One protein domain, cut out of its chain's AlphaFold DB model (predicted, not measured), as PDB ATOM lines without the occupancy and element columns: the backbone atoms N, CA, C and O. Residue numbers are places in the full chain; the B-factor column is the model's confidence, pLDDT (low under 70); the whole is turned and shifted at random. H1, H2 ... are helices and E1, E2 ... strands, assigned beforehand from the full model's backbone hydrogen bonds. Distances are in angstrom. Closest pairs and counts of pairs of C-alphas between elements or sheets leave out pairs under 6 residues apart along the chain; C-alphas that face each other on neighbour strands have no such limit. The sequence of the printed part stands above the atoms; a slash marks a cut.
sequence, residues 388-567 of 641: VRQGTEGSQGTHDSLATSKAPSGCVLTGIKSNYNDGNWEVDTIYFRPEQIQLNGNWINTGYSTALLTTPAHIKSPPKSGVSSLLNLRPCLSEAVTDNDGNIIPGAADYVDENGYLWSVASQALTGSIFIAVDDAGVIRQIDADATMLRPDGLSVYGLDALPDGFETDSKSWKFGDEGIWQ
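What this domain is: This is residues 388 to 567 of the 641 residues of an uncharacterized protein of Cedecea lapagei (UniProt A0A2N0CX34). A long, strongly twisted antiparallel hairpin, E3 and E4, runs along one side of a small curled sheet, E7 E6 E10 E8 E9, with the short strands E1, E2 and E5 beside E4. H1 packs on both E5 and E7, and the small hairpin E11 and E12 is by E8 and E9, where E11 comes near them, away from the long hairpin E3 and E4. The printed part has 180 residues, in order E1 to E7, H1, E8 to E12; under half are in named elements, and the class is mostly strand. One sheet is branched at E4, and the curled one is all antiparallel. The whole is compact, with a radius of gyration of the C-alphas of 17.1 A, yet elongated, spanning 62 by 36 by 27 A.

Where its parts are: E4, residues 424 to 439, is 46.0 A long and begins at C-alpha 424 (310.418, 259.733, 438.700). E3, residues 411 to 421, is 28.8 A long. E1 is residues 388 to 390, from C-alpha 388 at (318.872, 239.020, 407.026); E2 is 394 to 397 and E5 442 to 445. E6, residues 469 to 477, is 21.4 A long and bends by 71 degrees at 472. E7 is 493 to 496, E8 514 to 518, E9 524 to 528 and E10 539 to 544. H1 is 503 to 509. E11 is 558 to 561 and E12 564 to 567, ending at C-alpha 567 (309.444, 272.107, 414.213).

How they stand to each other: E4 pairs antiparallel and staggered with E3 (N 414 and O 431, 2.9 A), E2 (N 396 and O 430, 2.9 A), E1 (N 389 and O 436, 2.9 A) and E5 (N 437 and O 444, 2.9 A). E3 E4 E5 form a meander, each strand the antiparallel neighbour of the one before. The closest C-alphas of E2 and E9, Gly 394 and Gln 526, are 5.3 A apart. In the curled sheet, N 476 and O 494 of E6 and E7 are 2.8 A apart, N 470 and O 541 of E6 and E10 2.9 A, N 518 and O 540 of E8 and E10 2.8 A, and N 515 and O 528 of E8 and E9 2.8 A. H1 is on this sheet at a height of 6.7 A, over none of its strands, and only grazes the branched sheet; its closest C-alpha pair with E7, Trp 503 and Tyr 495, is at 5.2 A. In H1, 1 of 3 O i to N i+4 pairs and 3 of 4 O i to N i+3 pairs are within hydrogen-bond range. In the hairpin E11 and E12, N 559 and O 566 are 2.8 A apart; the C-alphas of Lys 559 and Ile 524 of E9, the closest, are 5.4 A apart.

The domain as a whole: The C-alphas farthest apart, Gly 423 and Gly 486, are 62.3 A apart. The printed part has no cut. The links E2 to E3, E5 to E6, E6 to E7 and E10 to E11 are long. Mean pLDDT of the printed part is 77.1; it is under 70 in residues 397 to 404, 420 to 424, 447 to 458, 477 to 492 and 553 to 555.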
ATOM      1  N   VAL A 388     319.735 238.493 405.949       90.31
ATOM      2  CA  VAL A 388     318.872 239.020 407.026       90.31
ATOM      3  C   VAL A 388     319.487 240.302 407.600       90.31
ATOM      4  O   VAL A 388     320.712 240.380 407.711       90.31
ATOM      5  N   ARG A 389     318.679 241.311 407.953       89.69
ATOM      6  CA  ARG A 389     319.149 242.556 408.598       89.69
ATOM      7  C   ARG A 389     318.076 243.196 409.485       89.69
ATOM      8  O   ARG A 389     316.909 242.830 409.407       89.69
ATOM      9  N   GLN A 390     318.470 244.165 410.310       89.50
ATOM     10  CA  GLN A 390     317.546 245.091 410.978       89.50
ATOM     11  C   GLN A 390     317.535 246.413 410.207       89.50
ATOM     12  O   GLN A 390     318.604 246.942 409.908       89.50
ATOM     13  N   GLY A 391     316.351 246.924 409.874       86.75
ATOM     14  CA  GLY A 391     316.191 248.203 409.180       86.75
ATOM     15  C   GLY A 391     316.341 249.413 410.106       86.75
ATOM     16  O   GLY A 391     316.842 249.310 411.233       86.75
ATOM     17  N   THR A 392     315.910 250.574 409.617       89.31
ATOM     18  CA  THR A 392     315.997 251.869 410.302       89.31
ATOM     19  C   THR A 392     315.286 251.838 411.645       89.31
ATOM     20  O   THR A 392     314.242 251.204 411.810       89.31
ATOM     21  N   GLU A 393     315.842 252.552 412.618       85.12
ATOM     22  CA  GLU A 393     315.173 252.751 413.895       85.12
ATOM     23  C   GLU A 393     313.963 253.672 413.733       85.12
ATOM     24  O   GLU A 393     314.088 254.854 413.419       85.12
ATOM     25  N   GLY A 394     312.780 253.110 413.948       81.62
ATOM     26  CA  GLY A 394     311.554 253.855 414.151       81.62
ATOM     27  C   GLY A 394     311.345 254.182 415.622       81.62
ATOM     28  O   GLY A 394     311.906 253.551 416.519       81.62
ATOM     29  N   SER A 395     310.508 255.181 415.872       80.12
ATOM     30  CA  SER A 395     310.146 255.610 417.221       80.12
ATOM     31  C   SER A 395     308.631 255.695 417.383       80.12
ATOM     32  O   SER A 395     307.897 255.996 416.442       80.12
ATOM     33  N   GLN A 396     308.151 255.410 418.593       75.69
ATOM     34  CA  GLN A 396     306.749 255.537 418.976       75.69
ATOM     35  C   GLN A 396     306.647 256.274 420.312       75.69
ATOM     36  O   GLN A 396     307.275 255.881 421.298       75.69
ATOM     37  N   GLY A 397     305.851 257.347 420.348       68.69
ATOM     38  CA  GLY A 397     305.598 258.111 421.570       68.69
ATOM     39  C   GLY A 397     304.646 257.381 422.519       68.69
ATOM     40  O   GLY A 397     303.615 256.858 422.093       68.69
ATOM     41  N   THR A 398     304.959 257.389 423.813       66.12
ATOM     42  CA  THR A 398     304.114 256.811 424.865       66.12
ATOM     43  C   THR A 398     303.324 257.921 425.554       66.12
ATOM     44  O   THR A 398     303.829 258.664 426.393       66.12
ATOM     45  N   HIS A 399     302.056 258.087 425.175       57.41
ATOM     46  CA  HIS A 399     301.160 259.013 425.861       57.41
ATOM     47  C   HIS A 399     300.391 258.268 426.951       57.41
ATOM     48  O   HIS A 399     299.456 257.538 426.647       57.41
ATOM     49  N   ASP A 400     300.779 258.534 428.201       53.97
ATOM     50  CA  ASP A 400     300.041 258.301 429.454       53.97
ATOM     51  C   ASP A 400     300.610 257.213 430.380       53.97
ATOM     52  O   ASP A 400     301.063 256.152 429.954       53.97
ATOM     53  N   SER A 401     300.580 257.508 431.681       52.22
ATOM     54  CA  SER A 401     301.261 256.802 432.780       52.22
ATOM     55  C   SER A 401     300.731 255.386 433.087       52.22
ATOM     56  O   SER A 401     301.037 254.831 434.140       52.22
ATOM     57  N   LEU A 402     299.960 254.775 432.174       51.25
ATOM     58  CA  LEU A 402     299.416 253.410 432.274       51.25
ATOM     59  C   LEU A 402     299.375 252.633 430.929       51.25
ATOM     60  O   LEU A 402     298.756 251.570 430.858       51.25
ATOM     61  N   ALA A 403     300.019 253.103 429.853       59.25
ATOM     62  CA  ALA A 403     299.911 252.468 428.532       59.25
ATOM     63  C   ALA A 403     300.941 251.339 428.300       59.25
ATOM     64  O   ALA A 403     302.150 251.568 428.255       59.25
ATOM     65  N   THR A 404     300.471 250.104 428.077       65.50
ATOM     66  CA  THR A 404     301.314 249.040 427.497       65.50
ATOM     67  C   THR A 404     301.637 249.377 426.041       65.50
ATOM     68  O   THR A 404     300.739 249.690 425.263       65.50
ATOM     69  N   SER A 405     302.913 249.299 425.664       70.88
ATOM     70  CA  SER A 405     303.376 249.541 424.291       70.88
ATOM     71  C   SER A 405     303.920 248.254 423.683       70.88
ATOM     72  O   SER A 405     304.565 247.464 424.374       70.88
ATOM     73  N   LYS A 406     303.636 248.017 422.402       76.19
ATOM     74  CA  LYS A 406     304.042 246.807 421.675       76.19
ATOM     75  C   LYS A 406     304.846 247.211 420.450       76.19
ATOM     76  O   LYS A 406     304.474 248.171 419.783       76.19
ATOM     77  N   ALA A 407     305.898 246.454 420.144       77.25
ATOM     78  CA  ALA A 407     306.575 246.594 418.862       77.25
ATOM     79  C   ALA A 407     305.556 246.408 417.723       77.25
ATOM     80  O   ALA A 407     304.699 245.517 417.822       77.25
ATOM     81  N   PRO A 408     305.634 247.213 416.651       76.44
ATOM     82  CA  PRO A 408     304.851 246.959 415.453       76.44
ATOM     83  C   PRO A 408     305.135 245.566 414.880       76.44
ATOM     84  O   PRO A 408     306.190 244.976 415.118       76.44
ATOM     85  N   SER A 409     304.192 245.038 414.099       74.94
ATOM     86  CA  SER A 409     304.352 243.749 413.420       74.94
ATOM     87  C   SER A 409     305.639 243.749 412.584       74.94
ATOM     88  O   SER A 409     305.903 244.721 411.867       74.94
ATOM     89  N   GLY A 410     306.450 242.695 412.720       78.25
ATOM     90  CA  GLY A 410     307.735 242.595 412.022       78.25
ATOM     91  C   GLY A 410     308.889 243.365 412.647       78.25
ATOM     92  O   GLY A 410     309.962 243.426 412.057       78.25
ATOM     93  N   CYS A 411     308.679 243.996 413.802       85.19
ATOM     94  CA  CYS A 411     309.700 244.789 414.468       85.19
ATOM     95  C   CYS A 411     310.106 244.186 415.807       85.19
ATOM     96  O   CYS A 411     309.316 243.542 416.499       85.19
ATOM     97  N   VAL A 412     311.331 244.500 416.205       88.69
ATOM     98  CA  VAL A 412     311.853 244.265 417.550       88.69
ATOM     99  C   VAL A 412     312.069 245.598 418.251       88.69
ATOM    100  O   VAL A 412     312.397 246.594 417.608       88.69
ATOM    101  N   LEU A 413     311.875 245.636 419.569       88.31
ATOM    102  CA  LEU A 413     312.222 246.815 420.363       88.31
ATOM    103  C   LEU A 413     313.744 246.929 420.454       88.31
ATOM    104  O   LEU A 413     314.410 245.958 420.810       88.31
ATOM    105  N   THR A 414     314.282 248.106 420.151       89.62
ATOM    106  CA  THR A 414     315.732 248.349 420.090       89.62
ATOM    107  C   THR A 414     316.218 249.418 421.054       89.62
ATOM    108  O   THR A 414     317.416 249.500 421.309       89.62
ATOM    109  N   GLY A 415     315.313 250.185 421.664       84.88
ATOM    110  CA  GLY A 415     315.699 251.193 422.643       84.88
ATOM    111  C   GLY A 415     314.524 251.830 423.369       84.88
ATOM    112  O   GLY A 415     313.361 251.650 423.011       84.88
ATOM    113  N   ILE A 416     314.842 252.594 424.412       82.06
ATOM    114  CA  ILE A 416     313.885 253.353 425.220       82.06
ATOM    115  C   ILE A 416     314.511 254.715 425.533       82.06
ATOM    116  O   ILE A 416     315.639 254.771 426.021       82.06
ATOM    117  N   LYS A 417     313.775 255.804 425.292       78.25
ATOM    118  CA  LYS A 417     314.091 257.139 425.811       78.25
ATOM    119  C   LYS A 417     313.220 257.398 427.033       78.25
ATOM    120  O   LYS A 417     311.990 257.447 426.934       78.25
ATOM    121  N   SER A 418     313.869 257.558 428.179       74.81
ATOM    122  CA  SER A 418     313.228 257.988 429.413       74.81
ATOM    123  C   SER A 418     313.534 259.456 429.685       74.81
ATOM    124  O   SER A 418     314.641 259.929 429.432       74.81
ATOM    125  N   ASN A 419     312.550 260.168 430.222       70.56
ATOM    126  CA  ASN A 419     312.728 261.527 430.712       70.56
ATOM    127  C   ASN A 419     312.612 261.515 432.240       70.56
ATOM    128  O   ASN A 419     311.766 260.814 432.804       70.56
ATOM    129  N   TYR A 420     313.486 262.270 432.905       65.50
ATOM    130  CA  TYR A 420     313.440 262.446 434.352       65.50
ATOM    131  C   TYR A 420     312.596 263.672 434.678       65.50
ATOM    132  O   TYR A 420     313.043 264.801 434.490       65.50
ATOM    133  N   ASN A 421     311.379 263.437 435.161       60.00
ATOM    134  CA  ASN A 421     310.430 264.493 435.486       60.00
ATOM    135  C   ASN A 421     309.940 264.301 436.926       60.00
ATOM    136  O   ASN A 421     309.500 263.219 437.309       60.00
ATOM    137  N   ASP A 422     310.032 265.362 437.733       56.47
ATOM    138  CA  ASP A 422     309.459 265.445 439.082       56.47
ATOM    139  C   ASP A 422     309.733 264.230 440.000       56.47
ATOM    140  O   ASP A 422     308.823 263.726 440.670       56.47
ATOM    141  N   GLY A 423     310.986 263.762 440.042       58.91
ATOM    142  CA  GLY A 423     311.433 262.707 440.957       58.91
ATOM    143  C   GLY A 423     311.260 261.270 440.452       58.91
ATOM    144  O   GLY A 423     311.697 260.352 441.145       58.91
ATOM    145  N   ASN A 424     310.669 261.060 439.268       62.62
ATOM    146  CA  ASN A 424     310.418 259.733 438.700       62.62
ATOM    147  C   ASN A 424     310.919 259.610 437.247       62.62
ATOM    148  O   ASN A 424     311.015 260.596 436.515       62.62
ATOM    149  N   TRP A 425     311.233 258.383 436.825       72.25
ATOM    150  CA  TRP A 425     311.591 258.074 435.439       72.25
ATOM    151  C   TRP A 425     310.343 257.655 434.663       72.25
ATOM    152  O   TRP A 425     309.721 256.646 434.990       72.25
ATOM    153  N   GLU A 426     310.001 258.399 433.612       71.25
ATOM    154  CA  GLU A 426     308.911 258.047 432.697       71.25
ATOM    155  C   GLU A 426     309.480 257.642 431.336       71.25
ATOM    156  O   GLU A 426     310.386 258.293 430.811       71.25
ATOM    157  N   VAL A 427     308.949 256.563 430.751       73.06
ATOM    158  CA  VAL A 427     309.225 256.217 429.352       73.06
ATOM    159  C   VAL A 427     308.453 257.194 428.473       73.06
ATOM    160  O   VAL A 427     307.229 257.264 428.571       73.06
ATOM    161  N   ASP A 428     309.165 257.945 427.636       72.88
ATOM    162  CA  ASP A 428     308.586 258.965 426.751       72.88
ATOM    163  C   ASP A 428     308.508 258.506 425.288       72.88
ATOM    164  O   ASP A 428     307.588 258.886 424.550       72.88
ATOM    165  N   THR A 429     309.489 257.701 424.867       76.56
ATOM    166  CA  THR A 429     309.589 257.156 423.512       76.56
ATOM    167  C   THR A 429     310.189 255.755 423.552       76.56
ATOM    168  O   THR A 429     311.154 255.500 424.273       76.56
ATOM    169  N   ILE A 430     309.636 254.847 422.755       81.38
ATOM    170  CA  ILE A 430     310.194 253.515 422.525       81.38
ATOM    171  C   ILE A 430     310.709 253.452 421.091       81.38
ATOM    172  O   ILE A 430     310.022 253.879 420.163       81.38
ATOM    173  N   TYR A 431     311.911 252.908 420.928       84.31
ATOM    174  CA  TYR A 431     312.540 252.677 419.638       84.31
ATOM    175  C   TYR A 431     312.374 251.223 419.213       84.31
ATOM    176  O   TYR A 431     312.440 250.301 420.036       84.31
ATOM    177  N   PHE A 432     312.161 251.017 417.923       87.88
ATOM    178  CA  PHE A 432     312.024 249.702 417.318       87.88
ATOM    179  C   PHE A 432     312.732 249.667 415.968       87.88
ATOM    180  O   PHE A 432     312.839 250.684 415.291       87.88
ATOM    181  N   ARG A 433     313.160 248.483 415.531       90.00
ATOM    182  CA  ARG A 433     313.670 248.263 414.172       90.00
ATOM    183  C   ARG A 433     312.875 247.161 413.489       90.00
ATOM    184  O   ARG A 433     312.576 246.161 414.146       90.00
ATOM    185  N   PRO A 434     312.539 247.307 412.198       88.06
ATOM    186  CA  PRO A 434     311.970 246.212 411.432       88.06
ATOM    187  C   PRO A 434     313.035 245.142 411.187       88.06
ATOM    188  O   PRO A 434     314.178 245.451 410.850       88.06
ATOM    189  N   GLU A 435     312.673 243.876 411.333       89.50
ATOM    190  CA  GLU A 435     313.483 242.778 410.819       89.50
ATOM    191  C   GLU A 435     313.225 242.637 409.318       89.50
ATOM    192  O   GLU A 435     312.086 242.712 408.859       89.50
ATOM    193  N   GLN A 436     314.286 242.446 408.541       87.50
ATOM    194  CA  GLN A 436     314.237 242.334 407.089       87.50
ATOM    195  C   GLN A 436     314.949 241.073 406.615       87.50
ATOM    196  O   GLN A 436     315.998 240.693 407.141       87.50
ATOM    197  N   ILE A 437     314.401 240.447 405.579       85.25
ATOM    198  CA  ILE A 437     315.003 239.313 404.875       85.25
ATOM    199  C   ILE A 437     315.249 239.679 403.417       85.25
ATOM    200  O   ILE A 437     314.502 240.468 402.839       85.25
ATOM    201  N   GLN A 438     316.288 239.098 402.825       83.00
ATOM    202  CA  GLN A 438     316.569 239.230 401.406       83.00
ATOM    203  C   GLN A 438     316.031 238.013 400.654       83.00
ATOM    204  O   GLN A 438     316.431 236.877 400.927       83.00
ATOM    205  N   LEU A 439     315.137 238.266 399.701       75.75
ATOM    206  CA  LEU A 439     314.576 237.273 398.789       75.75
ATOM    207  C   LEU A 439     314.720 237.779 397.358       75.75
ATOM    208  O   LEU A 439     314.356 238.916 397.063       75.75
ATOM    209  N   ASN A 440     315.262 236.940 396.472       73.75
ATOM    210  CA  ASN A 440     315.514 237.306 395.077       73.75
ATOM    211  C   ASN A 440     316.284 238.643 394.924       73.75
ATOM    212  O   ASN A 440     315.972 239.459 394.064       73.75
ATOM    213  N   GLY A 441     317.248 238.904 395.815       76.25
ATOM    214  CA  GLY A 441     318.032 240.146 395.839       76.25
ATOM    215  C   GLY A 441     317.356 241.353 396.508       76.25
ATOM    216  O   GLY A 441     318.063 242.291 396.875       76.25
ATOM    217  N   ASN A 442     316.045 241.314 396.766       76.69
ATOM    218  CA  ASN A 442     315.281 242.427 397.338       76.69
ATOM    219  C   ASN A 442     315.100 242.288 398.856       76.69
ATOM    220  O   ASN A 442     314.858 241.189 399.359       76.69
ATOM    221  N   TRP A 443     315.191 243.406 399.582       81.19
ATOM    222  CA  TRP A 443     314.955 243.463 401.028       81.19
ATOM    223  C   TRP A 443     313.473 243.672 401.344       81.19
ATOM    224  O   TRP A 443     312.846 244.595 400.831       81.19
ATOM    225  N   ILE A 444     312.925 242.820 402.211       77.88
ATOM    226  CA  ILE A 444     311.505 242.809 402.580       77.88
ATOM    227  C   ILE A 444     311.389 242.773 404.110       77.88
ATOM    228  O   ILE A 444     312.074 241.982 404.758       77.88
ATOM    229  N   ASN A 445     310.521 243.611 404.691       76.75
ATOM    230  CA  ASN A 445     310.203 243.596 406.129       76.75
ATOM    231  C   ASN A 445     309.483 242.286 406.518       76.75
ATOM    232  O   ASN A 445     308.687 241.772 405.739       76.75
ATOM    233  N   THR A 446     309.745 241.724 407.699       74.81
ATOM    234  CA  THR A 446     309.148 240.449 408.146       74.81
ATOM    235  C   THR A 446     307.818 240.643 408.888       74.81
ATOM    236  O   THR A 446     307.413 241.755 409.198       74.81
ATOM    237  N   GLY A 447     307.115 239.541 409.187       65.19
ATOM    238  CA  GLY A 447     306.104 239.478 410.250       65.19
ATOM    239  C   GLY A 447     304.804 240.259 410.033       65.19
ATOM    240  O   GLY A 447     304.468 241.091 410.866       65.19
ATOM    241  N   TYR A 448     304.016 239.949 409.002       63.03
ATOM    242  CA  TYR A 448     302.689 240.552 408.798       63.03
ATOM    243  C   TYR A 448     301.559 239.670 409.344       63.03
ATOM    244  O   TYR A 448     301.548 238.454 409.150       63.03
ATOM    245  N   SER A 449     300.571 240.291 409.992       50.47
ATOM    246  CA  SER A 449     299.301 239.643 410.334       50.47
ATOM    247  C   SER A 449     298.421 239.553 409.085       50.47
ATOM    248  O   SER A 449     298.101 240.573 408.476       50.47
ATOM    249  N   THR A 450     297.981 238.346 408.724       50.03
ATOM    250  CA  THR A 450     297.092 238.089 407.574       50.03
ATOM    251  C   THR A 450     295.746 238.819 407.649       50.03
ATOM    252  O   THR A 450     295.048 238.907 406.644       50.03
ATOM    253  N   ALA A 451     295.386 239.385 408.807       48.41
ATOM    254  CA  ALA A 451     294.149 240.134 409.018       48.41
ATOM    255  C   ALA A 451     294.171 241.588 408.488       48.41
ATOM    256  O   ALA A 451     293.127 242.233 408.498       48.41
ATOM    257  N   LEU A 452     295.324 242.114 408.050       49.56
ATOM    258  CA  LEU A 452     295.493 243.516 407.615       49.56
ATOM    259  C   LEU A 452     295.888 243.673 406.134       49.56
ATOM    260  O   LEU A 452     296.189 244.779 405.697       49.56
ATOM    261  N   LEU A 453     295.907 242.585 405.363       57.78
ATOM    262  CA  LEU A 453     296.429 242.583 403.996       57.78
ATOM    263  C   LEU A 453     295.283 242.737 402.990       57.78
ATOM    264  O   LEU A 453     294.439 241.852 402.861       57.78
ATOM    265  N   THR A 454     295.256 243.853 402.264       56.62
ATOM    266  CA  THR A 454     294.345 244.050 401.125       56.62
ATOM    267  C   THR A 454     295.036 243.637 399.831       56.62
ATOM    268  O   THR A 454     296.175 244.040 399.602       56.62
ATOM    269  N   THR A 455     294.367 242.870 398.966       57.75
ATOM    270  CA  THR A 455     294.849 242.607 397.600       57.75
ATOM    271  C   THR A 455     294.642 243.874 396.761       57.75
ATOM    272  O   THR A 455     293.490 244.273 396.563       57.75
ATOM    273  N   PRO A 456     295.700 244.556 396.293       58.88
ATOM    274  CA  PRO A 456     295.548 245.767 395.494       58.88
ATOM    275  C   PRO A 456     294.918 245.419 394.141       58.88
ATOM    276  O   PRO A 456     295.268 244.405 393.541       58.88
ATOM    277  N   ALA A 457     294.010 246.258 393.634       53.25
ATOM    278  CA  ALA A 457     293.319 245.991 392.366       53.25
ATOM    279  C   ALA A 457     294.268 245.972 391.148       53.25
ATOM    280  O   ALA A 457     293.975 245.299 390.163       53.25
ATOM    281  N   HIS A 458     295.403 246.682 391.217       64.06
ATOM    282  CA  HIS A 458     296.424 246.724 390.168       64.06
ATOM    283  C   HIS A 458     297.820 246.961 390.762       64.06
ATOM    284  O   HIS A 458     298.082 248.033 391.305       64.06
ATOM    285  N   ILE A 459     298.722 245.986 390.617       71.06
ATOM    286  CA  ILE A 459     300.160 246.150 390.879       71.06
ATOM    287  C   ILE A 459     300.834 246.611 389.582       71.06
ATOM    288  O   ILE A 459     300.592 246.035 388.519       71.06
ATOM    289  N   LYS A 460     301.668 247.650 389.653       74.81
ATOM    290  CA  LYS A 460     302.437 248.178 388.518       74.81
ATOM    291  C   LYS A 460     303.930 248.085 388.800       74.81
ATOM    292  O   LYS A 460     304.369 248.295 389.928       74.81
ATOM    293  N   SER A 461     304.718 247.867 387.751       73.12
ATOM    294  CA  SER A 461     306.164 248.054 387.834       73.12
ATOM    295  C   SER A 461     306.493 249.543 387.999       73.12
ATOM    296  O   SER A 461     306.008 250.353 387.199       73.12
ATOM    297  N   PRO A 462     307.313 249.930 388.991       75.56
ATOM    298  CA  PRO A 462     307.799 251.298 389.092       75.56
ATOM    299  C   PRO A 462     308.790 251.621 387.953       75.56
ATOM    300  O   PRO A 462     309.391 250.707 387.368       75.56
ATOM    301  N   PRO A 463     308.989 252.912 387.623       77.88
ATOM    302  CA  PRO A 463     310.089 253.356 386.770       77.88
ATOM    303  C   PRO A 463     311.446 252.905 387.329       77.88
ATOM    304  O   PRO A 463     311.613 252.797 388.540       77.88
ATOM    305  N   LYS A 464     312.444 252.694 386.458       73.94
ATOM    306  CA  LYS A 464     313.801 252.293 386.885       73.94
ATOM    307  C   LYS A 464     314.516 253.361 387.739       73.94
ATOM    308  O   LYS A 464     315.460 253.024 388.443       73.94
ATOM    309  N   SER A 465     314.100 254.626 387.664       76.75
ATOM    310  CA  SER A 465     314.608 255.747 388.467       76.75
ATOM    311  C   SER A 465     313.655 256.948 388.386       76.75
ATOM    312  O   SER A 465     312.761 256.975 387.537       76.75
ATOM    313  N   GLY A 466     313.859 257.955 389.243       78.00
ATOM    314  CA  GLY A 466     313.135 259.234 389.176       78.00
ATOM    315  C   GLY A 466     311.845 259.291 389.996       78.00
ATOM    316  O   GLY A 466     311.019 260.168 389.757       78.00
ATOM    317  N   VAL A 467     311.652 258.368 390.941       84.56
ATOM    318  CA  VAL A 467     310.541 258.438 391.897       84.56
ATOM    319  C   VAL A 467     310.942 259.411 393.009       84.56
ATOM    320  O   VAL A 467     311.931 259.185 393.692       84.56
ATOM    321  N   SER A 468     310.211 260.507 393.203       82.50
ATOM    322  CA  SER A 468     310.521 261.493 394.256       82.50
ATOM    323  C   SER A 468     309.808 261.208 395.582       82.50
ATOM    324  O   SER A 468     310.255 261.638 396.645       82.50
ATOM    325  N   SER A 469     308.687 260.488 395.526       90.56
ATOM    326  CA  SER A 469     307.857 260.172 396.686       90.56
ATOM    327  C   SER A 469     307.017 258.922 396.455       90.56
ATOM    328  O   SER A 469     306.555 258.685 395.339       90.56
ATOM    329  N   LEU A 470     306.754 258.181 397.526       91.75
ATOM    330  CA  LEU A 470     305.787 257.087 397.578       91.75
ATOM    331  C   LEU A 470     304.751 257.416 398.648       91.75
ATOM    332  O   LEU A 470     305.104 257.640 399.805       91.75
ATOM    333  N   LEU A 471     303.482 257.486 398.260       91.50
ATOM    334  CA  LEU A 471     302.424 258.034 399.108       91.50
ATOM    335  C   LEU A 471     301.611 256.921 399.768       91.50
ATOM    336  O   LEU A 471     301.271 255.943 399.099       91.50
ATOM    337  N   ASN A 472     301.288 257.111 401.055       86.88
ATOM    338  CA  ASN A 472     300.339 256.305 401.837       86.88
ATOM    339  C   ASN A 472     300.525 254.797 401.592       86.88
ATOM    340  O   ASN A 472     299.648 254.093 401.091       86.88
ATOM    341  N   LEU A 473     301.726 254.324 401.919       88.19
ATOM    342  CA  LEU A 473     302.146 252.948 401.706       88.19
ATOM    343  C   LEU A 473     301.384 252.014 402.646       88.19
ATOM    344  O   LEU A 473     301.477 252.110 403.869       88.19
ATOM    345  N   ARG A 474     300.617 251.084 402.072       83.88
ATOM    346  CA  ARG A 474     299.757 250.170 402.835       83.88
ATOM    347  C   ARG A 474     300.203 248.721 402.706       83.88
ATOM    348  O   ARG A 474     300.589 248.320 401.607       83.88
ATOM    349  N   PRO A 475     300.112 247.919 403.782       78.12
ATOM    350  CA  PRO A 475     300.409 246.494 403.721       78.12
ATOM    351  C   PRO A 475     299.570 245.774 402.659       78.12
ATOM    352  O   PRO A 475     298.346 245.911 402.604       78.12
ATOM    353  N   CYS A 476     300.220 244.949 401.849       73.81
ATOM    354  CA  CYS A 476     299.586 244.133 400.823       73.81
ATOM    355  C   CYS A 476     300.222 242.740 400.749       73.81
ATOM    356  O   CYS A 476     301.370 242.532 401.148       73.81
ATOM    357  N   LEU A 477     299.467 241.770 400.229       68.88
ATOM    358  CA  LEU A 477     300.037 240.522 399.729       68.88
ATOM    359  C   LEU A 477     300.291 240.699 398.239       68.88
ATOM    360  O   LEU A 477     299.341 240.896 397.478       68.88
ATOM    361  N   SER A 478     301.553 240.617 397.831       62.19
ATOM    362  CA  SER A 478     301.869 240.476 396.414       62.19
ATOM    363  C   SER A 478     301.569 239.037 395.977       62.19
ATOM    364  O   SER A 478     301.907 238.080 396.678       62.19
ATOM    365  N   GLU A 479     300.904 238.863 394.833       59.28
ATOM    366  CA  GLU A 479     301.006 237.600 394.093       59.28
ATOM    367  C   GLU A 479     302.428 237.468 393.538       59.28
ATOM    368  O   GLU A 479     303.210 238.414 393.609       59.28
ATOM    369  N   ALA A 480     302.804 236.306 393.003       58.53
ATOM    370  CA  ALA A 480     304.108 236.203 392.364       58.53
ATOM    371  C   ALA A 480     304.160 237.153 391.153       58.53
ATOM    372  O   ALA A 480     303.463 236.924 390.164       58.53
ATOM    373  N   VAL A 481     304.940 238.233 391.239       53.66
ATOM    374  CA  VAL A 481     305.015 239.263 390.191       53.66
ATOM    375  C   VAL A 481     306.284 239.065 389.380       53.66
ATOM    376  O   VAL A 481     307.345 238.784 389.929       53.66
ATOM    377  N   THR A 482     306.183 239.214 388.064       54.47
ATOM    378  CA  THR A 482     307.354 239.241 387.189       54.47
ATOM    379  C   THR A 482     307.947 240.646 387.172       54.47
ATOM    380  O   THR A 482     307.234 241.602 386.865       54.47
ATOM    381  N   ASP A 483     309.225 240.787 387.519       53.62
ATOM    382  CA  ASP A 483     309.918 242.073 387.420       53.62
ATOM    383  C   ASP A 483     310.143 242.506 385.955       53.62
ATOM    384  O   ASP A 483     309.835 241.786 385.002       53.62
ATOM    385  N   ASN A 484     310.693 243.710 385.767       46.22
ATOM    386  CA  ASN A 484     310.961 244.282 384.442       46.22
ATOM    387  C   ASN A 484     311.986 243.484 383.607       46.22
ATOM    388  O   ASN A 484     312.131 243.771 382.418       46.22
ATOM    389  N   ASP A 485     312.676 242.510 384.206       50.84
ATOM    390  CA  ASP A 485     313.700 241.677 383.573       50.84
ATOM    391  C   ASP A 485     313.234 240.210 383.407       50.84
ATOM    392  O   ASP A 485     313.993 239.361 382.937       50.84
ATOM    393  N   GLY A 486     311.967 239.905 383.721       51.66
ATOM    394  CA  GLY A 486     311.363 238.588 383.512       51.66
ATOM    395  C   GLY A 486     311.479 237.623 384.699       51.66
ATOM    396  O   GLY A 486     311.083 236.462 384.567       51.66
ATOM    397  N   ASN A 487     311.985 238.061 385.858       53.84
ATOM    398  CA  ASN A 487     312.163 237.191 387.023       53.84
ATOM    399  C   ASN A 487     310.885 237.105 387.861       53.84
ATOM    400  O   ASN A 487     310.246 238.115 388.141       53.84
ATOM    401  N   ILE A 488     310.539 235.901 388.323       54.09
ATOM    402  CA  ILE A 488     309.404 235.682 389.228       54.09
ATOM    403  C   ILE A 488     309.820 236.075 390.649       54.09
ATOM    404  O   ILE A 488     310.592 235.364 391.292       54.09
ATOM    405  N   ILE A 489     309.273 237.178 391.154       54.88
ATOM    406  CA  ILE A 489     309.323 237.541 392.569       54.88
ATOM    407  C   ILE A 489     308.260 236.698 393.283       54.88
ATOM    408  O   ILE A 489     307.085 236.808 392.936       54.88
ATOM    409  N   PRO A 490     308.618 235.836 394.251       55.19
ATOM    410  CA  PRO A 490     307.637 235.068 395.008       55.19
ATOM    411  C   PRO A 490     306.705 236.003 395.783       55.19
ATOM    412  O   PRO A 490     307.174 236.957 396.400       55.19
ATOM    413  N   GLY A 491     305.405 235.700 395.781       58.41
ATOM    414  CA  GLY A 491     304.417 236.475 396.524       58.41
ATOM    415  C   GLY A 491     304.773 236.550 398.007       58.41
ATOM    416  O   GLY A 491     304.794 235.534 398.707       58.41
ATOM    417  N   ALA A 492     305.086 237.754 398.466       62.81
ATOM    418  CA  ALA A 492     305.456 238.059 399.837       62.81
ATOM    419  C   ALA A 492     304.638 239.251 400.337       62.81
ATOM    420  O   ALA A 492     304.044 240.009 399.563       62.81
ATOM    421  N   ALA A 493     304.581 239.402 401.654       70.25
ATOM    422  CA  ALA A 493     303.955 240.566 402.246       70.25
ATOM    423  C   ALA A 493     304.872 241.791 402.077       70.25
ATOM    424  O   ALA A 493     306.055 241.750 402.412       70.25
ATOM    425  N   ASP A 494     304.311 242.849 401.508       77.50
ATOM    426  CA  ASP A 494     305.008 244.058 401.060       77.50
ATOM    427  C   ASP A 494     304.103 245.284 401.284       77.50
ATOM    428  O   ASP A 494     303.006 245.148 401.830       77.50
ATOM    429  N   TYR A 495     304.519 246.474 400.850       82.81
ATOM    430  CA  TYR A 495     303.689 247.680 400.854       82.81
ATOM    431  C   TYR A 495     303.409 248.157 399.438       82.81
ATOM    432  O   TYR A 495     304.275 248.068 398.573       82.81
ATOM    433  N   VAL A 496     302.214 248.692 399.211       84.75
ATOM    434  CA  VAL A 496     301.836 249.313 397.941       84.75
ATOM    435  C   VAL A 496     301.506 250.784 398.158       84.75
ATOM    436  O   VAL A 496     300.823 251.121 399.128       84.75
ATOM    437  N   ASP A 497     302.031 251.653 397.297       89.06
ATOM    438  CA  ASP A 497     301.696 253.079 397.301       89.06
ATOM    439  C   ASP A 497     300.351 253.332 396.590       89.06
ATOM    440  O   ASP A 497     299.771 252.441 395.959       89.06
ATOM    441  N   GLU A 498     299.849 254.566 396.642       86.94
ATOM    442  CA  GLU A 498     298.595 254.938 395.964       86.94
ATOM    443  C   GLU A 498     298.622 254.755 394.432       86.94
ATOM    444  O   GLU A 498     297.569 254.628 393.803       86.94
ATOM    445  N   ASN A 499     299.807 254.700 393.816       84.44
ATOM    446  CA  ASN A 499     299.973 254.506 392.374       84.44
ATOM    447  C   ASN A 499     299.994 253.026 391.952       84.44
ATOM    448  O   ASN A 499     299.888 252.736 390.748       84.44
ATOM    449  N   GLY A 500     300.086 252.104 392.916       81.75
ATOM    450  CA  GLY A 500     300.173 250.659 392.705       81.75
ATOM    451  C   GLY A 500     301.604 250.111 392.676       81.75
ATOM    452  O   GLY A 500     301.805 248.989 392.208       81.75
ATOM    453  N   TYR A 501     302.599 250.881 393.120       86.00
ATOM    454  CA  TYR A 501     304.001 250.476 393.158       86.00
ATOM    455  C   TYR A 501     304.339 249.736 394.449       86.00
ATOM    456  O   TYR A 501     304.067 250.218 395.548       86.00
ATOM    457  N   LEU A 502     304.971 248.570 394.305       84.06
ATOM    458  CA  LEU A 502     305.450 247.775 395.433       84.06
ATOM    459  C   LEU A 502     306.719 248.378 396.036       84.06
ATOM    460  O   LEU A 502     307.679 248.666 395.320       84.06
ATOM    461  N   TRP A 503     306.748 248.508 397.359       85.88
ATOM    462  CA  TRP A 503     307.854 249.071 398.125       85.88
ATOM    463  C   TRP A 503     309.171 248.322 397.926       85.88
ATOM    464  O   TRP A 503     310.201 248.976 397.750       85.88
ATOM    465  N   SER A 504     309.156 246.984 397.887       79.69
ATOM    466  CA  SER A 504     310.363 246.161 397.681       79.69
ATOM    467  C   SER A 504     311.153 246.513 396.414       79.69
ATOM    468  O   SER A 504     312.372 246.324 396.370       79.69
ATOM    469  N   VAL A 505     310.473 247.068 395.406       80.94
ATOM    470  CA  VAL A 505     311.069 247.510 394.139       80.94
ATOM    471  C   VAL A 505     311.187 249.034 394.086       80.94
ATOM    472  O   VAL A 505     312.240 249.569 393.751       80.94
ATOM    473  N   ALA A 506     310.121 249.757 394.429       86.69
ATOM    474  CA  ALA A 506     310.034 251.202 394.239       86.69
ATOM    475  C   ALA A 506     310.934 252.000 395.192       86.69
ATOM    476  O   ALA A 506     311.383 253.085 394.829       86.69
ATOM    477  N   SER A 507     311.252 251.455 396.372       87.38
ATOM    478  CA  SER A 507     312.200 252.078 397.307       87.38
ATOM    479  C   SER A 507     313.596 252.255 396.702       87.38
ATOM    480  O   SER A 507     314.254 253.250 396.980       87.38
ATOM    481  N   GLN A 508     314.025 251.351 395.815       85.75
ATOM    482  CA  GLN A 508     315.318 251.437 395.123       85.75
ATOM    483  C   GLN A 508     315.327 252.502 394.014       85.75
ATOM    484  O   GLN A 508     316.390 252.946 393.588       85.75
ATOM    485  N   ALA A 509     314.147 252.906 393.535       85.88
ATOM    486  CA  ALA A 509     313.984 253.917 392.495       85.88
ATOM    487  C   ALA A 509     313.787 255.339 393.058       85.88
ATOM    488  O   ALA A 509     313.714 256.291 392.267       85.88
ATOM    489  N   LEU A 510     313.688 255.482 394.390       89.12
ATOM    490  CA  LEU A 510     313.551 256.767 395.070       89.12
ATOM    491  C   LEU A 510     314.819 257.619 394.903       89.12
ATOM    492  O   LEU A 510     315.933 257.154 395.132       89.12
ATOM    493  N   THR A 511     314.654 258.886 394.524       89.06
ATOM    494  CA  THR A 511     315.760 259.837 394.345       89.06
ATOM    495  C   THR A 511     315.923 260.743 395.558       89.06
ATOM    496  O   THR A 511     314.958 261.374 395.977       89.06
ATOM    497  N   GLY A 512     317.143 260.846 396.078       87.00
ATOM    498  CA  GLY A 512     317.517 261.685 397.218       87.00
ATOM    499  C   GLY A 512     318.747 261.104 397.915       87.00
ATOM    500  O   GLY A 512     319.147 259.976 397.627       87.00
ATOM    501  N   SER A 513     319.361 261.864 398.817       88.56
ATOM    502  CA  SER A 513     320.438 261.379 399.698       88.56
ATOM    503  C   SER A 513     319.950 261.036 401.103       88.56
ATOM    504  O   SER A 513     320.676 260.400 401.865       88.56
ATOM    505  N   ILE A 514     318.741 261.474 401.457       89.62
ATOM    506  CA  ILE A 514     318.087 261.230 402.742       89.62
ATOM    507  C   ILE A 514     316.609 260.945 402.480       89.62
ATOM    508  O   ILE A 514     315.960 261.663 401.725       89.62
ATOM    509  N   PHE A 515     316.062 259.925 403.126       93.50
ATOM    510  CA  PHE A 515     314.677 259.503 402.979       93.50
ATOM    511  C   PHE A 515     313.947 259.633 404.307       93.50
ATOM    512  O   PHE A 515     314.394 259.090 405.317       93.50
ATOM    513  N   ILE A 516     312.816 260.336 404.308       91.81
ATOM    514  CA  ILE A 516     311.957 260.502 405.486       91.81
ATOM    515  C   ILE A 516     310.642 259.753 405.296       91.81
ATOM    516  O   ILE A 516     310.071 259.777 404.208       91.81
ATOM    517  N   ALA A 517     310.144 259.118 406.356       91.81
ATOM    518  CA  ALA A 517     308.803 258.541 406.394       91.81
ATOM    519  C   ALA A 517     307.901 259.392 407.293       91.81
ATOM    520  O   ALA A 517     308.228 259.639 408.457       91.81
ATOM    521  N   VAL A 518     306.776 259.838 406.745       90.62
ATOM    522  CA  VAL A 518     305.911 260.876 407.312       90.62
ATOM    523  C   VAL A 518     304.497 260.332 407.467       90.62
ATOM    524  O   VAL A 518     304.003 259.650 406.568       90.62
ATOM    525  N   ASP A 519     303.858 260.600 408.604       87.00
ATOM    526  CA  ASP A 519     302.457 260.221 408.821       87.00
ATOM    527  C   ASP A 519     301.466 261.229 408.213       87.00
ATOM    528  O   ASP A 519     301.845 262.310 407.761       87.00
ATOM    529  N   ASP A 520     300.176 260.893 408.223       86.25
ATOM    530  CA  ASP A 520     299.108 261.737 407.666       86.25
ATOM    531  C   ASP A 520     298.987 263.121 408.341       86.25
ATOM    532  O   ASP A 520     298.391 264.037 407.777       86.25
ATOM    533  N   ALA A 521     299.540 263.298 409.548       82.69
ATOM    534  CA  ALA A 521     299.584 264.582 410.253       82.69
ATOM    535  C   ALA A 521     300.834 265.413 409.900       82.69
ATOM    536  O   ALA A 521     301.070 266.469 410.503       82.69
ATOM    537  N   GLY A 522     301.639 264.929 408.951       85.12
ATOM    538  CA  GLY A 522     302.895 265.528 408.530       85.12
ATOM    539  C   GLY A 522     304.046 265.257 409.494       85.12
ATOM    540  O   GLY A 522     305.107 265.833 409.309       85.12
ATOM    541  N   VAL A 523     303.894 264.427 410.533       85.94
ATOM    542  CA  VAL A 523     304.960 264.188 411.520       85.94
ATOM    543  C   VAL A 523     305.982 263.208 410.956       85.94
ATOM    544  O   VAL A 523     305.629 262.128 410.478       85.94
ATOM    545  N   ILE A 524     307.264 263.560 411.051       88.94
ATOM    546  CA  ILE A 524     308.361 262.706 410.591       88.94
ATOM    547  C   ILE A 524     308.584 261.589 411.618       88.94
ATOM    548  O   ILE A 524     308.860 261.840 412.793       88.94
ATOM    549  N   ARG A 525     308.451 260.337 411.171       84.62
ATOM    550  CA  ARG A 525     308.511 259.131 412.013       84.62
ATOM    551  C   ARG A 525     309.818 258.368 411.897       84.62
ATOM    552  O   ARG A 525     310.250 257.756 412.873       84.62
ATOM    553  N   GLN A 526     310.404 258.356 410.706       88.00
ATOM    554  CA  GLN A 526     311.634 257.625 410.409       88.00
ATOM    555  C   GLN A 526     312.483 258.417 409.427       88.00
ATOM    556  O   GLN A 526     311.952 259.204 408.639       88.00
ATOM    557  N   ILE A 527     313.787 258.173 409.475       89.00
ATOM    558  CA  ILE A 527     314.755 258.785 408.579       89.00
ATOM    559  C   ILE A 527     315.937 257.853 408.339       89.00
ATOM    560  O   ILE A 527     316.467 257.276 409.286       89.00
ATOM    561  N   ASP A 528     316.365 257.729 407.088       90.19
ATOM    562  CA  ASP A 528     317.554 256.956 406.731       90.19
ATOM    563  C   ASP A 528     318.212 257.495 405.454       90.19
ATOM    564  O   ASP A 528     317.580 258.200 404.672       90.19
ATOM    565  N   ALA A 529     319.480 257.159 405.233       89.12
ATOM    566  CA  ALA A 529     320.164 257.423 403.969       89.12
ATOM    567  C   ALA A 529     319.855 256.349 402.907       89.12
ATOM    568  O   ALA A 529     320.074 256.576 401.721       89.12
ATOM    569  N   ASP A 530     319.339 255.189 403.318       88.62
ATOM    570  CA  ASP A 530     318.882 254.111 402.442       88.62
ATOM    571  C   ASP A 530     317.370 253.925 402.603       88.62
ATOM    572  O   ASP A 530     316.891 253.439 403.629       88.62
ATOM    573  N   ALA A 531     316.606 254.278 401.564       88.50
ATOM    574  CA  ALA A 531     315.153 254.148 401.567       88.50
ATOM    575  C   ALA A 531     314.705 252.731 401.937       88.50
ATOM    576  O   ALA A 531     313.734 252.576 402.667       88.50
ATOM    577  N   THR A 532     315.434 251.695 401.503       88.06
ATOM    578  CA  THR A 532     315.068 250.289 401.734       88.06
ATOM    579  C   THR A 532     315.121 249.883 403.210       88.06
ATOM    580  O   THR A 532     314.602 248.827 403.583       88.06
ATOM    581  N   MET A 533     315.737 250.699 404.068       87.56
ATOM    582  CA  MET A 533     315.796 250.474 405.511       87.56
ATOM    583  C   MET A 533     314.512 250.917 406.232       87.56
ATOM    584  O   MET A 533     314.231 250.424 407.328       87.56
ATOM    585  N   LEU A 534     313.706 251.790 405.619       87.94
ATOM    586  CA  LEU A 534     312.489 252.332 406.219       87.94
ATOM    587  C   LEU A 534     311.359 251.287 406.297       87.94
ATOM    588  O   LEU A 534     311.229 250.375 405.473       87.94
ATOM    589  N   ARG A 535     310.478 251.458 407.287       86.19
ATOM    590  CA  ARG A 535     309.197 250.748 407.414       86.19
ATOM    591  C   ARG A 535     308.059 251.715 407.090       86.19
ATOM    592  O   ARG A 535     307.653 252.464 407.980       86.19
ATOM    593  N   PRO A 536     307.497 251.681 405.875       87.56
ATOM    594  CA  PRO A 536     306.580 252.719 405.417       87.56
ATOM    595  C   PRO A 536     305.103 252.456 405.761       87.56
ATOM    596  O   PRO A 536     304.214 253.012 405.133       87.56
ATOM    597  N   ASP A 537     304.824 251.590 406.733       84.06
ATOM    598  CA  ASP A 537     303.469 251.157 407.092       84.06
ATOM    599  C   ASP A 537     302.556 252.324 407.499       84.06
ATOM    600  O   ASP A 537     302.720 252.889 408.583       84.06
ATOM    601  N   GLY A 538     301.605 252.674 406.631       82.25
ATOM    602  CA  GLY A 538     300.709 253.815 406.815       82.25
ATOM    603  C   GLY A 538     301.419 255.167 406.725       82.25
ATOM    604  O   GLY A 538     300.905 256.152 407.247       82.25
ATOM    605  N   LEU A 539     302.607 255.215 406.117       89.50
ATOM    606  CA  LEU A 539     303.425 256.417 405.970       89.50
ATOM    607  C   LEU A 539     303.618 256.759 404.492       89.50
ATOM    608  O   LEU A 539     303.543 255.903 403.610       89.50
ATOM    609  N   SER A 540     303.927 258.021 404.226       93.75
ATOM    610  CA  SER A 540     304.445 258.472 402.935       93.75
ATOM    611  C   SER A 540     305.959 258.656 403.029       93.75
ATOM    612  O   SER A 540     306.448 259.207 404.016       93.75
ATOM    613  N   VAL A 541     306.704 258.192 402.027       94.44
ATOM    614  CA  VAL A 541     308.170 258.287 401.976       94.44
ATOM    615  C   VAL A 541     308.594 259.302 400.926       94.44
ATOM    616  O   VAL A 541     308.149 259.232 399.782       94.44
ATOM    617  N   TYR A 542     309.489 260.211 401.306       93.00
ATOM    618  CA  TYR A 542     310.017 261.264 400.439       93.00
ATOM    619  C   TYR A 542     311.539 261.203 400.394       93.00
ATOM    620  O   TYR A 542     312.175 261.025 401.434       93.00
ATOM    621  N   GLY A 543     312.110 261.365 399.200       91.62
ATOM    622  CA  GLY A 543     313.547 261.559 399.018       91.62
ATOM    623  C   GLY A 543     313.912 263.042 399.029       91.62
ATOM    624  O   GLY A 543     313.270 263.852 398.364       91.62
ATOM    625  N   LEU A 544     314.929 263.392 399.812       89.44
ATOM    626  CA  LEU A 544     315.400 264.752 400.061       89.44
ATOM    627  C   LEU A 544     316.923 264.838 399.889       89.44
ATOM    628  O   LEU A 544     317.639 263.848 400.055       89.44
ATOM    629  N   ASP A 545     317.419 266.047 399.627       88.19
ATOM    630  CA  ASP A 545     318.856 266.307 399.471       88.19
ATOM    631  C   ASP A 545     319.556 266.643 400.807       88.19
ATOM    632  O   ASP A 545     320.755 266.409 400.958       88.19
ATOM    633  N   ALA A 546     318.835 267.186 401.799       85.69
ATOM    634  CA  ALA A 546     319.396 267.583 403.097       85.69
ATOM    635  C   ALA A 546     318.334 267.702 404.209       85.69
ATOM    636  O   ALA A 546     317.133 267.738 403.937       85.69
ATOM    637  N   LEU A 547     318.795 267.813 405.461       84.81
ATOM    638  CA  LEU A 547     317.982 268.105 406.650       84.81
ATOM    639  C   LEU A 547     318.273 269.510 407.193       84.81
ATOM    640  O   LEU A 547     319.384 270.006 406.998       84.81
ATOM    641  N   PRO A 548     317.319 270.139 407.903       83.81
ATOM    642  CA  PRO A 548     317.572 271.393 408.604       83.81
ATOM    643  C   PRO A 548     318.503 271.200 409.813       83.81
ATOM    644  O   PRO A 548     318.540 270.133 410.434       83.81
ATOM    645  N   ASP A 549     319.231 272.258 410.176       75.75
ATOM    646  CA  ASP A 549     320.101 272.268 411.355       75.75
ATOM    647  C   ASP A 549     319.304 272.031 412.649       75.75
ATOM    648  O   ASP A 549     318.232 272.601 412.856       75.75
ATOM    649  N   GLY A 550     319.848 271.199 413.542       73.69
ATOM    650  CA  GLY A 550     319.218 270.873 414.828       73.69
ATOM    651  C   GLY A 550     318.046 269.891 414.740       73.69
ATOM    652  O   GLY A 550     317.354 269.700 415.736       73.69
ATOM    653  N   PHE A 551     317.822 269.272 413.575       79.25
ATOM    654  CA  PHE A 551     316.811 268.235 413.398       79.25
ATOM    655  C   PHE A 551     317.001 267.066 414.375       79.25
ATOM    656  O   PHE A 551     318.087 266.492 414.476       79.25
ATOM    657  N   GLU A 552     315.913 266.662 415.033       72.81
ATOM    658  CA  GLU A 552     315.864 265.472 415.880       72.81
ATOM    659  C   GLU A 552     314.634 264.621 415.546       72.81
ATOM    660  O   GLU A 552     313.516 265.119 415.445       72.81
ATOM    661  N   THR A 553     314.797 263.304 415.454       68.88
ATOM    662  CA  THR A 553     313.666 262.367 415.360       68.88
ATOM    663  C   THR A 553     313.030 262.142 416.731       68.88
ATOM    664  O   THR A 553     313.243 261.119 417.379       68.88
ATOM    665  N   ASP A 554     312.241 263.115 417.187       67.44
ATOM    666  CA  ASP A 554     311.496 263.057 418.453       67.44
ATOM    667  C   ASP A 554     310.067 262.502 418.307       67.44
ATOM    668  O   ASP A 554     309.337 262.361 419.292       67.44
ATOM    669  N   SER A 555     309.670 262.172 417.071       67.00
ATOM    670  CA  SER A 555     308.370 261.590 416.728       67.00
ATOM    671  C   SER A 555     307.160 262.463 417.093       67.00
ATOM    672  O   SER A 555     306.033 261.962 417.183       67.00
ATOM    673  N   LYS A 556     307.358 263.756 417.375       71.50
ATOM    674  CA  LYS A 556     306.297 264.623 417.906       71.50
ATOM    675  C   LYS A 556     306.359 266.031 417.330       71.50
ATOM    676  O   LYS A 556     305.335 266.517 416.858       71.50
ATOM    677  N   SER A 557     307.512 266.694 417.415       76.06
ATOM    678  CA  SER A 557     307.619 268.114 417.081       76.06
ATOM    679  C   SER A 557     308.027 268.353 415.632       76.06
ATOM    680  O   SER A 557     307.572 269.329 415.052       76.06
ATOM    681  N   TRP A 558     308.809 267.474 415.010       84.75
ATOM    682  CA  TRP A 558     309.271 267.695 413.636       84.75
ATOM    683  C   TRP A 558     308.269 267.217 412.580       84.75
ATOM    684  O   TRP A 558     307.821 266.066 412.595       84.75
ATOM    685  N   LYS A 559     307.932 268.113 411.647       87.69
ATOM    686  CA  LYS A 559     306.946 267.910 410.585       87.69
ATOM    687  C   LYS A 559     307.507 268.201 409.194       87.69
ATOM    688  O   LYS A 559     308.470 268.950 409.057       87.69
ATOM    689  N   PHE A 560     306.886 267.603 408.181       90.69
ATOM    690  CA  PHE A 560     307.160 267.768 406.759       90.69
ATOM    691  C   PHE A 560     305.870 268.078 405.990       90.69
ATOM    692  O   PHE A 560     304.808 267.527 406.289       90.69
ATOM    693  N   GLY A 561     305.970 268.949 404.988       85.56
ATOM    694  CA  GLY A 561     304.860 269.418 404.161       85.56
ATOM    695  C   GLY A 561     305.354 270.325 403.031       85.56
ATOM    696  O   GLY A 561     306.548 270.348 402.738       85.56
ATOM    697  N   ASP A 562     304.447 271.091 402.420       79.88
ATOM    698  CA  ASP A 562     304.714 271.873 401.195       79.88
ATOM    699  C   ASP A 562     305.877 272.878 401.317       79.88
ATOM    700  O   ASP A 562     306.545 273.181 400.330       79.88
ATOM    701  N   GLU A 563     306.143 273.383 402.525       74.31
ATOM    702  CA  GLU A 563     307.211 274.355 402.807       74.31
ATOM    703  C   GLU A 563     308.526 273.704 403.290       74.31
ATOM    704  O   GLU A 563     309.477 274.404 403.640       74.31
ATOM    705  N   GLY A 564     308.612 272.369 403.293       84.56
ATOM    706  CA  GLY A 564     309.775 271.609 403.759       84.56
ATOM    707  C   GLY A 564     309.629 271.093 405.192       84.56
ATOM    708  O   GLY A 564     308.529 270.775 405.639       84.56
ATOM    709  N   ILE A 565     310.755 270.944 405.900       88.25
ATOM    710  CA  ILE A 565     310.799 270.421 407.276       88.25
ATOM    711  C   ILE A 565     310.769 271.580 408.285       88.25
ATOM    712  O   ILE A 565     311.592 272.490 408.192       88.25
ATOM    713  N   TRP A 566     309.891 271.518 409.292       86.12
ATOM    714  CA  TRP A 566     309.835 272.488 410.400       86.12
ATOM    715  C   TRP A 566     309.530 271.826 411.752       86.12
ATOM    716  O   TRP A 566     309.055 270.692 411.811       86.12
ATOM    717  N   GLN A 567     309.774 272.547 412.852       84.38
ATOM    718  CA  GLN A 567     309.444 272.107 414.213       84.38
ATOM    719  C   GLN A 567     308.171 272.804 414.732       84.38
ATOM    720  O   GLN A 567     308.055 274.029 414.708       84.38
TER     721      GLN A 567